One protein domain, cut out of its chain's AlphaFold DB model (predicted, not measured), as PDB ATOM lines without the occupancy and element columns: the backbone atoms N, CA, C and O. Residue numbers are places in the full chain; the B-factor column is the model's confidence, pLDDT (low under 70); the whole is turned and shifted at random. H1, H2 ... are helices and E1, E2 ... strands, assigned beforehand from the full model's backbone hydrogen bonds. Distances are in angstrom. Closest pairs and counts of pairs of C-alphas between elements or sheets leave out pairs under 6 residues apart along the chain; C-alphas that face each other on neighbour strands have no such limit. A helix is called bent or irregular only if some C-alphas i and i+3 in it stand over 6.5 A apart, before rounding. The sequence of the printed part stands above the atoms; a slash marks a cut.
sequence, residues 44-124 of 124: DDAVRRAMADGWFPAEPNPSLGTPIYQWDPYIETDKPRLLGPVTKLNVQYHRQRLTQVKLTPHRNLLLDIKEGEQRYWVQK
ATOM      1  N   ASP A  44     -23.105 -14.011  -2.109       66.69
ATOM      2  CA  ASP A  44     -22.396 -13.479  -3.254       66.69
ATOM      3  C   ASP A  44     -22.008 -14.571  -4.261       66.69
ATOM      4  O   ASP A  44     -22.020 -14.315  -5.461       66.69
ATOM      5  N   ASP A  45     -21.725 -15.804  -3.836       78.00
ATOM      6  CA  ASP A  45     -21.219 -16.858  -4.728       78.00
ATOM      7  C   ASP A  45     -22.292 -17.412  -5.670       78.00
ATOM      8  O   ASP A  45     -22.024 -17.675  -6.845       78.00
ATOM      9  N   ALA A  46     -23.521 -17.595  -5.184       76.88
ATOM     10  CA  ALA A  46     -24.637 -18.058  -6.011       76.88
ATOM     11  C   ALA A  46     -24.989 -17.029  -7.098       76.88
ATOM     12  O   ALA A  46     -25.105 -17.366  -8.277       76.88
ATOM     13  N   VAL A  47     -25.067 -15.756  -6.712       79.12
ATOM     14  CA  VAL A  47     -25.347 -14.642  -7.624       79.12
ATOM     15  C   VAL A  47     -24.180 -14.435  -8.598       79.12
ATOM     16  O   VAL A  47     -24.406 -14.188  -9.779       79.12
ATOM     17  N   ARG A  48     -22.924 -14.589  -8.156       81.56
ATOM     18  CA  ARG A  48     -21.749 -14.518  -9.042       81.56
ATOM     19  C   ARG A  48     -21.737 -15.630 -10.079       81.56
ATOM     20  O   ARG A  48     -21.408 -15.352 -11.228       81.56
ATOM     21  N   ARG A  49     -22.111 -16.858  -9.708       83.44
ATOM     22  CA  ARG A  49     -22.254 -17.970 -10.660       83.44
ATOM     23  C   ARG A  49     -23.384 -17.719 -11.652       83.44
ATOM     24  O   ARG A  49     -23.151 -17.815 -12.847       83.44
ATOM     25  N   ALA A  50     -24.545 -17.279 -11.170       85.06
ATOM     26  CA  ALA A  50     -25.653 -16.854 -12.024       85.06
ATOM     27  C   ALA A  50     -25.208 -15.801 -13.057       85.06
ATOM     28  O   ALA A  50     -25.432 -15.978 -14.252       85.06
ATOM     29  N   MET A  51     -24.507 -14.754 -12.612       85.12
ATOM     30  CA  MET A  51     -23.955 -13.725 -13.499       85.12
ATOM     31  C   MET A  51     -22.906 -14.273 -14.474       85.12
ATOM     32  O   MET A  51     -22.884 -13.856 -15.631       85.12
ATOM     33  N   ALA A  52     -22.056 -15.212 -14.045       86.94
ATOM     34  CA  ALA A  52     -21.089 -15.880 -14.918       86.94
ATOM     35  C   ALA A  52     -21.768 -16.742 -15.999       86.94
ATOM     36  O   ALA A  52     -21.260 -16.828 -17.114       86.94
ATOM     37  N   ASP A  53     -22.939 -17.301 -15.695       86.38
ATOM     38  CA  ASP A  53     -23.779 -18.073 -16.618       86.38
ATOM     39  C   ASP A  53     -24.689 -17.184 -17.499       86.38
ATOM     40  O   ASP A  53     -25.546 -17.687 -18.230       86.38
ATOM     41  N   GLY A  54     -24.516 -15.857 -17.441       89.38
ATOM     42  CA  GLY A  54     -25.254 -14.886 -18.257       89.38
ATOM     43  C   GLY A  54     -26.612 -14.466 -17.687       89.38
ATOM     44  O   GLY A  54     -27.399 -13.825 -18.388       89.38
ATOM     45  N   TRP A  55     -26.906 -14.802 -16.428       89.75
ATOM     46  CA  TRP A  55     -28.128 -14.396 -15.735       89.75
ATOM     47  C   TRP A  55     -27.915 -13.116 -14.938       89.75
ATOM     48  O   TRP A  55     -27.086 -13.048 -14.033       89.75
ATOM     49  N   PHE A  56     -28.737 -12.112 -15.216       88.31
ATOM     50  CA  PHE A  56     -28.691 -10.824 -14.533       88.31
ATOM     51  C   PHE A  56     -30.036 -10.519 -13.872       88.31
ATOM     52  O   PHE A  56     -31.072 -10.824 -14.468       88.31
ATOM     53  N   PRO A  57     -30.057  -9.903 -12.676       85.94
ATOM     54  CA  PRO A  57     -31.296  -9.416 -12.082       85.94
ATOM     55  C   PRO A  57     -32.031  -8.482 -13.048       85.94
ATOM     56  O   PRO A  57     -31.414  -7.666 -13.739       85.94
ATOM     57  N   ALA A  58     -33.352  -8.615 -13.118       85.81
ATOM     58  CA  ALA A  58     -34.170  -7.789 -13.984       85.81
ATOM     59  C   ALA A  58     -34.206  -6.347 -13.463       85.81
ATOM     60  O   ALA A  58     -34.469  -6.086 -12.291       85.81
ATOM     61  N   GLU A  59     -33.969  -5.398 -14.361       86.00
ATOM     62  CA  GLU A  59     -34.106  -3.976 -14.063       86.00
ATOM     63  C   GLU A  59     -35.598  -3.609 -13.902       86.00
ATOM     64  O   GLU A  59     -36.444  -4.252 -14.527       86.00
ATOM     65  N   PRO A  60     -35.959  -2.561 -13.133       78.44
ATOM     66  CA  PRO A  60     -37.360  -2.164 -12.926       78.44
ATOM     67  C   PRO A  60     -38.137  -1.846 -14.211       78.44
ATOM     68  O   PRO A  60     -39.347  -2.054 -14.286       78.44
ATOM     69  N   ASN A  61     -37.438  -1.349 -15.236       82.56
ATOM     70  CA  ASN A  61     -37.995  -1.008 -16.545       82.56
ATOM     71  C   ASN A  61     -37.233  -1.748 -17.656       82.56
ATOM     72  O   ASN A  61     -36.463  -1.124 -18.388       82.56
ATOM     73  N   PRO A  62     -37.419  -3.071 -17.786       84.31
ATOM     74  CA  PRO A  62     -36.738  -3.849 -18.812       84.31
ATOM     75  C   PRO A  62     -37.234  -3.448 -20.208       84.31
ATOM     76  O   PRO A  62     -38.361  -2.987 -20.372       84.31
ATOM     77  N   SER A  63     -36.423  -3.632 -21.248       88.31
ATOM     78  CA  SER A  63     -36.858  -3.331 -22.620       88.31
ATOM     79  C   SER A  63     -38.063  -4.184 -23.051       88.31
ATOM     80  O   SER A  63     -38.263  -5.309 -22.592       88.31
ATOM     81  N   LEU A  64     -38.889  -3.650 -23.957       87.88
ATOM     82  CA  LEU A  64     -39.985  -4.419 -24.554       87.88
ATOM     83  C   LEU A  64     -39.427  -5.625 -25.319       87.88
ATOM     84  O   LEU A  64     -38.408  -5.523 -25.995       87.88
ATOM     85  N   GLY A  65     -40.106  -6.764 -25.223       87.12
ATOM     86  CA  GLY A  65     -39.668  -8.024 -25.819       87.12
ATOM     87  C   GLY A  65     -38.643  -8.796 -24.987       87.12
ATOM     88  O   GLY A  65     -38.463  -9.984 -25.248       87.12
ATOM     89  N   THR A  66     -38.032  -8.188 -23.961       89.81
ATOM     90  CA  THR A  66     -37.072  -8.873 -23.084       89.81
ATOM     91  C   THR A  66     -37.734 -10.066 -22.389       89.81
ATOM     92  O   THR A  66     -38.756  -9.880 -21.723       89.81
ATOM     93  N   PRO A  67     -37.197 -11.291 -22.519       90.94
ATOM     94  CA  PRO A  67     -37.698 -12.450 -21.789       90.94
ATOM     95  C   PRO A  67     -37.388 -12.326 -20.294       90.94
ATOM     96  O   PRO A  67     -36.228 -12.181 -19.912       90.94
ATOM     97  N   ILE A  68     -38.421 -12.398 -19.454       90.44
ATOM     98  CA  ILE A  68     -38.268 -12.421 -17.998       90.44
ATOM     99  C   ILE A  68     -38.342 -13.856 -17.498       90.44
ATOM    100  O   ILE A  68     -39.224 -14.628 -17.889       90.44
ATOM    101  N   TYR A  69     -37.445 -14.184 -16.581       90.25
ATOM    102  CA  TYR A  69     -37.383 -15.457 -15.891       90.25
ATOM    103  C   TYR A  69     -37.616 -15.244 -14.400       90.25
ATOM    104  O   TYR A  69     -37.215 -14.231 -13.836       90.25
ATOM    105  N   GLN A  70     -38.272 -16.200 -13.761       88.25
ATOM    106  CA  GLN A  70     -38.350 -16.286 -12.313       88.25
ATOM    107  C   GLN A  70     -37.362 -17.345 -11.853       88.25
ATOM    108  O   GLN A  70     -37.419 -18.483 -12.325       88.25
ATOM    109  N   TRP A  71     -36.458 -16.963 -10.960       83.94
ATOM    110  CA  TRP A  71     -35.429 -17.865 -10.470       83.94
ATOM    111  C   TRP A  71     -34.877 -17.398  -9.128       83.94
ATOM    112  O   TRP A  71     -34.783 -16.195  -8.885       83.94
ATOM    113  N   ASP A  72     -34.512 -18.360  -8.289       82.06
ATOM    114  CA  ASP A  72     -33.764 -18.142  -7.062       82.06
ATOM    115  C   ASP A  72     -32.399 -18.848  -7.197       82.06
ATOM    116  O   ASP A  72     -32.348 -20.081  -7.157       82.06
ATOM    117  N   PRO A  73     -31.292 -18.104  -7.381       72.50
ATOM    118  CA  PRO A  73     -29.974 -18.703  -7.580       72.50
ATOM    119  C   PRO A  73     -29.433 -19.400  -6.326       72.50
ATOM    120  O   PRO A  73     -28.499 -20.195  -6.430       72.50
ATOM    121  N   TYR A  74     -29.999 -19.132  -5.144       75.44
ATOM    122  CA  TYR A  74     -29.611 -19.794  -3.898       75.44
ATOM    123  C   TYR A  74     -30.100 -21.245  -3.846       75.44
ATOM    124  O   TYR A  74     -29.583 -22.057  -3.076       75.44
ATOM    125  N   ILE A  75     -31.070 -21.588  -4.696       72.56
ATOM    126  CA  ILE A  75     -31.652 -22.917  -4.817       72.56
ATOM    127  C   ILE A  75     -31.112 -23.547  -6.108       72.56
ATOM    128  O   ILE A  75     -31.751 -23.502  -7.156       72.56
ATOM    129  N   GLU A  76     -29.926 -24.169  -6.037       57.44
ATOM    130  CA  GLU A  76     -29.239 -24.807  -7.187       57.44
ATOM    131  C   GLU A  76     -30.110 -25.810  -7.969       57.44
ATOM    132  O   GLU A  76     -29.823 -26.130  -9.122       57.44
ATOM    133  N   THR A  77     -31.166 -26.334  -7.347       59.78
ATOM    134  CA  THR A  77     -32.066 -27.324  -7.943       59.78
ATOM    135  C   THR A  77     -33.188 -26.725  -8.786       59.78
ATOM    136  O   THR A  77     -33.739 -27.439  -9.628       59.78
ATOM    137  N   ASP A  78     -33.533 -25.450  -8.595       68.00
ATOM    138  CA  ASP A  78     -34.573 -24.802  -9.390       68.00
ATOM    139  C   ASP A  78     -33.948 -24.206 -10.646       68.00
ATOM    140  O   ASP A  78     -33.073 -23.352 -10.588       68.00
ATOM    141  N   LYS A  79     -34.378 -24.671 -11.821       74.50
ATOM    142  CA  LYS A  79     -33.978 -24.060 -13.094       74.50
ATOM    143  C   LYS A  79     -34.724 -22.734 -13.288       74.50
ATOM    144  O   LYS A  79     -35.889 -22.649 -12.890       74.50
ATOM    145  N   PRO A  80     -34.133 -21.738 -13.979       84.50
ATOM    146  CA  PRO A  80     -34.838 -20.515 -14.333       84.50
ATOM    147  C   PRO A  80     -36.124 -20.817 -15.100       84.50
ATOM    148  O   PRO A  80     -36.115 -21.486 -16.138       84.50
ATOM    149  N   ARG A  81     -37.252 -20.315 -14.597       86.62
ATOM    150  CA  ARG A  81     -38.552 -20.502 -15.235       86.62
ATOM    151  C   ARG A  81     -38.874 -19.302 -16.105       86.62
ATOM    152  O   ARG A  81     -39.058 -18.204 -15.591       86.62
ATOM    153  N   LEU A  82     -39.021 -19.517 -17.410       88.62
ATOM    154  CA  LEU A  82     -39.479 -18.466 -18.316       88.62
ATOM    155  C   LEU A  82     -40.906 -18.034 -17.942       88.62
ATOM    156  O   LEU A  82     -41.842 -18.834 -17.998       88.62
ATOM    157  N   LEU A  83     -41.064 -16.758 -17.588       86.56
ATOM    158  CA  LEU A  83     -42.363 -16.100 -17.437       86.56
ATOM    159  C   LEU A  83     -42.845 -15.479 -18.749       86.56
ATOM    160  O   LEU A  83     -44.031 -15.219 -18.887       86.56
ATOM    161  N   GLY A  84     -41.945 -15.238 -19.702       89.69
ATOM    162  CA  GLY A  84     -42.269 -14.731 -21.032       89.69
ATOM    163  C   GLY A  84     -41.791 -13.297 -21.279       89.69
ATOM    164  O   GLY A  84     -41.182 -12.680 -20.403       89.69
ATOM    165  N   PRO A  85     -42.012 -12.770 -22.494       91.56
ATOM    166  CA  PRO A  85     -41.481 -11.476 -22.895       91.56
ATOM    167  C   PRO A  85     -42.270 -10.315 -22.294       91.56
ATOM    168  O   PRO A  85     -43.495 -10.382 -22.142       91.56
ATOM    169  N   VAL A  86     -41.572  -9.216 -22.022       90.44
ATOM    170  CA  VAL A  86     -42.174  -7.934 -21.644       90.44
ATOM    171  C   VAL A  86     -43.034  -7.411 -22.790       90.44
ATOM    172  O   VAL A  86     -42.560  -7.219 -23.907       90.44
ATOM    173  N   THR A  87     -44.303  -7.132 -22.511       88.12
ATOM    174  CA  THR A  87     -45.243  -6.570 -23.494       88.12
ATOM    175  C   THR A  87     -45.615  -5.126 -23.218       88.12
ATOM    176  O   THR A  87     -46.014  -4.415 -24.136       88.12
ATOM    177  N   LYS A  88     -45.542  -4.689 -21.957       86.75
ATOM    178  CA  LYS A  88     -45.909  -3.325 -21.569       86.75
ATOM    179  C   LYS A  88     -45.159  -2.911 -20.310       86.75
ATOM    180  O   LYS A  88     -44.996  -3.716 -19.399       86.75
ATOM    181  N   LEU A  89     -44.748  -1.651 -20.259       84.06
ATOM    182  CA  LEU A  89     -44.080  -1.039 -19.111       84.06
ATOM    183  C   LEU A  89     -45.000  -0.031 -18.430       84.06
ATOM    184  O   LEU A  89     -45.932   0.478 -19.057       84.06
ATOM    185  N   ASN A  90     -44.703   0.284 -17.169       81.88
ATOM    186  CA  ASN A  90     -45.407   1.304 -16.388       81.88
ATOM    187  C   ASN A  90     -46.931   1.093 -16.328       81.88
ATOM    188  O   ASN A  90     -47.702   2.053 -16.334       81.88
ATOM    189  N   VAL A  91     -47.387  -0.162 -16.275       81.62
ATOM    190  CA  VAL A  91     -48.806  -0.465 -16.077       81.62
ATOM    191  C   VAL A  91     -49.180  -0.038 -14.668       81.62
ATOM    192  O   VAL A  91     -48.698  -0.602 -13.688       81.62
ATOM    193  N   GLN A  92     -50.014   0.993 -14.567       82.69
ATOM    194  CA  GLN A  92     -50.417   1.519 -13.277       82.69
ATOM    195  C   GLN A  92     -51.523   0.652 -12.674       82.69
ATOM    196  O   GLN A  92     -52.626   0.574 -13.212       82.69
ATOM    197  N   TYR A  93     -51.228   0.015 -11.543       76.88
ATOM    198  CA  TYR A  93     -52.163  -0.826 -10.801       76.88
ATOM    199  C   TYR A  93     -52.060  -0.482  -9.315       76.88
ATOM    200  O   TYR A  93     -50.977  -0.534  -8.747       76.88
ATOM    201  N   HIS A  94     -53.159  -0.045  -8.691       73.50
ATOM    202  CA  HIS A  94     -53.201   0.344  -7.269       73.50
ATOM    203  C   HIS A  94     -52.023   1.231  -6.806       73.50
ATOM    204  O   HIS A  94     -51.445   1.015  -5.745       73.50
ATOM    205  N   ARG A  95     -51.684   2.264  -7.596       77.06
ATOM    206  CA  ARG A  95     -50.570   3.215  -7.357       77.06
ATOM    207  C   ARG A  95     -49.154   2.645  -7.526       77.06
ATOM    208  O   ARG A  95     -48.197   3.382  -7.318       77.06
ATOM    209  N   GLN A  96     -49.011   1.399  -7.965       76.00
ATOM    210  CA  GLN A  96     -47.733   0.794  -8.332       76.00
ATOM    211  C   GLN A  96     -47.538   0.838  -9.848       76.00
ATOM    212  O   GLN A  96     -48.508   0.801 -10.609       76.00
ATOM    213  N   ARG A  97     -46.280   0.943 -10.287       76.25
ATOM    214  CA  ARG A  97     -45.892   0.825 -11.696       76.25
ATOM    215  C   ARG A  97     -45.372  -0.583 -11.915       76.25
ATOM    216  O   ARG A  97     -44.344  -0.938 -11.358       76.25
ATOM    217  N   LEU A  98     -46.103  -1.360 -12.703       82.88
ATOM    218  CA  LEU A  98     -45.810  -2.767 -12.943       82.88
ATOM    219  C   LEU A  98     -45.348  -2.992 -14.383       82.88
ATOM    220  O   LEU A  98     -45.760  -2.294 -15.317       82.88
ATOM    221  N   THR A  99     -44.527  -4.016 -14.558       82.44
ATOM    222  CA  THR A  99     -44.086  -4.524 -15.854       82.44
ATOM    223  C   THR A  99     -44.981  -5.685 -16.259       82.44
ATOM    224  O   THR A  99     -45.101  -6.677 -15.549       82.44
ATOM    225  N   GLN A 100     -45.640  -5.578 -17.409       83.62
ATOM    226  CA  GLN A 100     -46.485  -6.644 -17.931       83.62
ATOM    227  C   GLN A 100     -45.664  -7.593 -18.796       83.62
ATOM    228  O   GLN A 100     -45.071  -7.168 -19.792       83.62
ATOM    229  N   VAL A 101     -45.719  -8.882 -18.474       85.88
ATOM    230  CA  VAL A 101     -45.122  -9.965 -19.259       85.88
ATOM    231  C   VAL A 101     -46.194 -10.901 -19.805       85.88
ATOM    232  O   VAL A 101     -47.258 -11.093 -19.203       85.88
ATOM    233  N   LYS A 102     -45.922 -11.498 -20.964       84.00
ATOM    234  CA  LYS A 102     -46.827 -12.452 -21.610       84.00
ATOM    235  C   LYS A 102     -46.503 -13.877 -21.179       84.00
ATOM    236  O   LYS A 102     -45.641 -14.514 -21.769       84.00
ATOM    237  N   LEU A 103     -47.254 -14.382 -20.201       76.19
ATOM    238  CA  LEU A 103     -47.088 -15.741 -19.675       76.19
ATOM    239  C   LEU A 103     -47.499 -16.811 -20.684       76.19
ATOM    240  O   LEU A 103     -46.828 -17.821 -20.852       76.19
ATOM    241  N   THR A 104     -48.622 -16.590 -21.363       70.94
ATOM    242  CA  THR A 104     -49.143 -17.476 -22.414       70.94
ATOM    243  C   THR A 104     -49.882 -16.633 -23.456       70.94
ATOM    244  O   THR A 104     -50.182 -15.467 -23.185       70.94
ATOM    245  N   PRO A 105     -50.238 -17.178 -24.636       71.19
ATOM    246  CA  PRO A 105     -51.021 -16.453 -25.642       71.19
ATOM    247  C   PRO A 105     -52.291 -15.776 -25.104       71.19
ATOM    248  O   PRO A 105     -52.690 -14.746 -25.640       71.19
ATOM    249  N   HIS A 106     -52.873 -16.308 -24.024       68.81
ATOM    250  CA  HIS A 106     -54.129 -15.837 -23.438       68.81
ATOM    251  C   HIS A 106     -53.996 -15.253 -22.024       68.81
ATOM    252  O   HIS A 106     -55.008 -14.891 -21.430       68.81
ATOM    253  N   ARG A 107     -52.787 -15.174 -21.447       78.50
ATOM    254  CA  ARG A 107     -52.594 -14.641 -20.087       78.50
ATOM    255  C   ARG A 107     -51.430 -13.669 -20.020       78.50
ATOM    256  O   ARG A 107     -50.309 -14.000 -20.404       78.50
ATOM    257  N   ASN A 108     -51.719 -12.509 -19.442       84.88
ATOM    258  CA  ASN A 108     -50.736 -11.508 -19.060       84.88
ATOM    259  C   ASN A 108     -50.489 -11.600 -17.555       84.88
ATOM    260  O   ASN A 108     -51.419 -11.839 -16.786       84.88
ATOM    261  N   LEU A 109     -49.245 -11.393 -17.153       85.88
ATOM    262  CA  LEU A 109     -48.830 -11.324 -15.761       85.88
ATOM    263  C   LEU A 109     -48.262  -9.927 -15.508       85.88
ATOM    264  O   LEU A 109     -47.493  -9.417 -16.320       85.88
ATOM    265  N   LEU A 110     -48.665  -9.298 -14.407       85.12
ATOM    266  CA  LEU A 110     -48.102  -8.027 -13.962       85.12
ATOM    267  C   LEU A 110     -47.041  -8.319 -12.905       85.12
ATOM    268  O   LEU A 110     -47.333  -8.960 -11.899       85.12
ATOM    269  N   LEU A 111     -45.822  -7.866 -13.159       84.19
ATOM    270  CA  LEU A 111     -44.666  -8.032 -12.294       84.19
ATOM    271  C   LEU A 111     -44.310  -6.693 -11.655       84.19
ATOM    272  O   LEU A 111     -44.129  -5.695 -12.351       84.19
ATOM    273  N   ASP A 112     -44.188  -6.690 -10.335       85.38
ATOM    274  CA  ASP A 112     -43.556  -5.605  -9.584       85.38
ATOM    275  C   ASP A 112     -42.057  -5.911  -9.535       85.38
ATOM    276  O   ASP A 112     -41.629  -6.727  -8.723       85.38
ATOM    277  N   ILE A 113     -41.287  -5.369 -10.483       80.31
ATOM    278  CA  ILE A 113     -39.833  -5.562 -10.534       80.31
ATOM    279  C   ILE A 113     -39.189  -4.372  -9.834       80.31
ATOM    280  O   ILE A 113     -39.268  -3.242 -10.323       80.31
ATOM    281  N   LYS A 114     -38.558  -4.622  -8.686       77.12
ATOM    282  CA  LYS A 114     -37.884  -3.584  -7.904       77.12
ATOM    283  C   LYS A 114     -36.387  -3.597  -8.140       77.12
ATOM    284  O   LYS A 114     -35.784  -4.622  -8.448       77.12
ATOM    285  N   GLU A 115     -35.781  -2.430  -7.969       72.62
ATOM    286  CA  GLU A 115     -34.339  -2.284  -8.097       72.62
ATOM    287  C   GLU A 115     -33.637  -3.124  -7.023       72.62
ATOM    288  O   GLU A 115     -33.968  -3.037  -5.842       72.62
ATOM    289  N   GLY A 116     -32.700  -3.972  -7.451       67.06
ATOM    290  CA  GLY A 116     -31.983  -4.894  -6.569       67.06
ATOM    291  C   GLY A 116     -32.754  -6.164  -6.184       67.06
ATOM    292  O   GLY A 116     -32.218  -6.976  -5.432       67.06
ATOM    293  N   GLU A 117     -33.974  -6.383  -6.688       73.19
ATOM    294  CA  GLU A 117     -34.729  -7.609  -6.409       73.19
ATOM    295  C   GLU A 117     -34.216  -8.786  -7.257       73.19
ATOM    296  O   GLU A 117     -34.342  -8.811  -8.477       73.19
ATOM    297  N   GLN A 118     -33.688  -9.815  -6.594       79.94
ATOM    298  CA  GLN A 118     -33.123 -11.021  -7.220       79.94
ATOM    299  C   GLN A 118     -34.169 -12.122  -7.474       79.94
ATOM    300  O   GLN A 118     -33.856 -13.308  -7.485       79.94
ATOM    301  N   ARG A 119     -35.439 -11.740  -7.643       81.44
ATOM    302  CA  ARG A 119     -36.547 -12.670  -7.916       81.44
ATOM    303  C   ARG A 119     -36.776 -12.878  -9.410       81.44
ATOM    304  O   ARG A 119     -37.199 -13.955  -9.839       81.44
ATOM    305  N   TYR A 120     -36.536 -11.828 -10.187       86.69
ATOM    306  CA  TYR A 120     -36.714 -11.817 -11.629       86.69
ATOM    307  C   TYR A 120     -35.362 -11.631 -12.293       86.69
ATOM    308  O   TYR A 120     -34.561 -10.808 -11.860       86.69
ATOM    309  N   TRP A 121     -35.132 -12.392 -13.350       89.56
ATOM    310  CA  TRP A 121     -33.856 -12.470 -14.037       89.56
ATOM    311  C   TRP A 121     -34.052 -12.337 -15.540       89.56
ATOM    312  O   TRP A 121     -35.116 -12.644 -16.084       89.56
ATOM    313  N   VAL A 122     -33.003 -11.888 -16.211       89.69
ATOM    314  CA  VAL A 122     -32.887 -11.819 -17.664       89.69
ATOM    315  C   VAL A 122     -31.613 -12.534 -18.087       89.69
ATOM    316  O   VAL A 122     -30.623 -12.524 -17.357       89.69
ATOM    317  N   GLN A 123     -31.644 -13.143 -19.266       90.50
ATOM    318  CA  GLN A 123     -30.468 -13.757 -19.872       90.50
ATOM    319  C   GLN A 123     -29.906 -12.790 -20.919       90.50
ATOM    320  O   GLN A 123     -30.672 -12.336 -21.776       90.50
ATOM    321  N   LYS A 124     -28.620 -12.437 -20.818       82.38
ATOM    322  CA  LYS A 124     -27.925 -11.541 -21.761       82.38
ATOM    323  C   LYS A 124     -26.840 -12.282 -22.534       82.38
ATOM    324  O   LYS A 124     -26.246 -13.215 -21.957       82.38
TER     325      LYS A 124
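This is residues 44 to 124 of the 124 residues of an uncharacterized protein of bacterium (UniProt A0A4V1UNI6). One strongly twisted antiparallel sheet makes the body, with the short strands E1, E6 and E2 toward one end of the longest axis and the longer, twisted hairpins of E3, E4 and E5 toward the other. The short helix H1 sits at the far end beside edge strand E1, and the sharply bent E3 joins the short strands to the long ones. The printed part has 81 residues, with one named helix and six named strands in the order H1 E1 E2 E3 E4 E5 E6; across the sheet the order is E1, E6, E2, E3, E4, E5. The class is mostly strand. The whole is compact, with a radius of gyration of the C-alphas of 12.7 A and spans of 36 by 26 by 19 A.

H1 is residues 44 to 52, 12.0 A from first to last C-alpha, and C-alpha 44 stands at (-22.396, -13.479, -3.254). E1 is residues 55 to 57 and E2 residues 67 to 70. E3, residues 81 to 93, is the longest strand by residues, 24.3 A from C-alpha 81 at (-38.552, -20.502, -15.235) to C-alpha 93; it bends by 91 degrees at residue 90. E4 is residues 96 to 104, 23.1 A long, and E5 residues 107 to 111, 12.9 A. E6, residues 120 to 123, ends with C-alpha 123 at (-30.468, -13.757, -19.872).

H1 is on the sheet but only grazes it, with its residues 47 to 51; the closest C-alphas of H1 and E1 are those of Ala 50 and Phe 56, 7.2 A apart. In H1 every O i to N i+4 pair is within hydrogen-bond range. Edge strand E1 is antiparallel to E6 at 142 degrees, with N 56 and O 122 2.9 A apart. E6 is antiparallel to E2 at 134 degrees, with N 121 and O 69 2.8 A apart. E2, E3, E4 and E5 form a meander, each strand the antiparallel neighbour of the one before. In the hairpin E2 and E3, N 70 and O 81 are 2.8 A apart. The pairing of E3 is staggered: residues 81 to 85 pair with E2 and residues 86 to 93 with E4. In the hairpin E3 and E4, at 143 degrees, N 91 and O 98 are 2.8 A apart. In the hairpin E4 and E5, at 146 degrees, N 101 and O 109 are 2.8 A apart. E1 and E5, the two edge strands, are apart.

The two C-alphas farthest apart are those of Asp 45 and His 106, 37.9 A. The printed part has no cut and ends at residue 124, the chain's last residue. No link is long. The mean pLDDT of the printed part is 81.8; residues 44, 76 to 78, 106 and 116 are under 70.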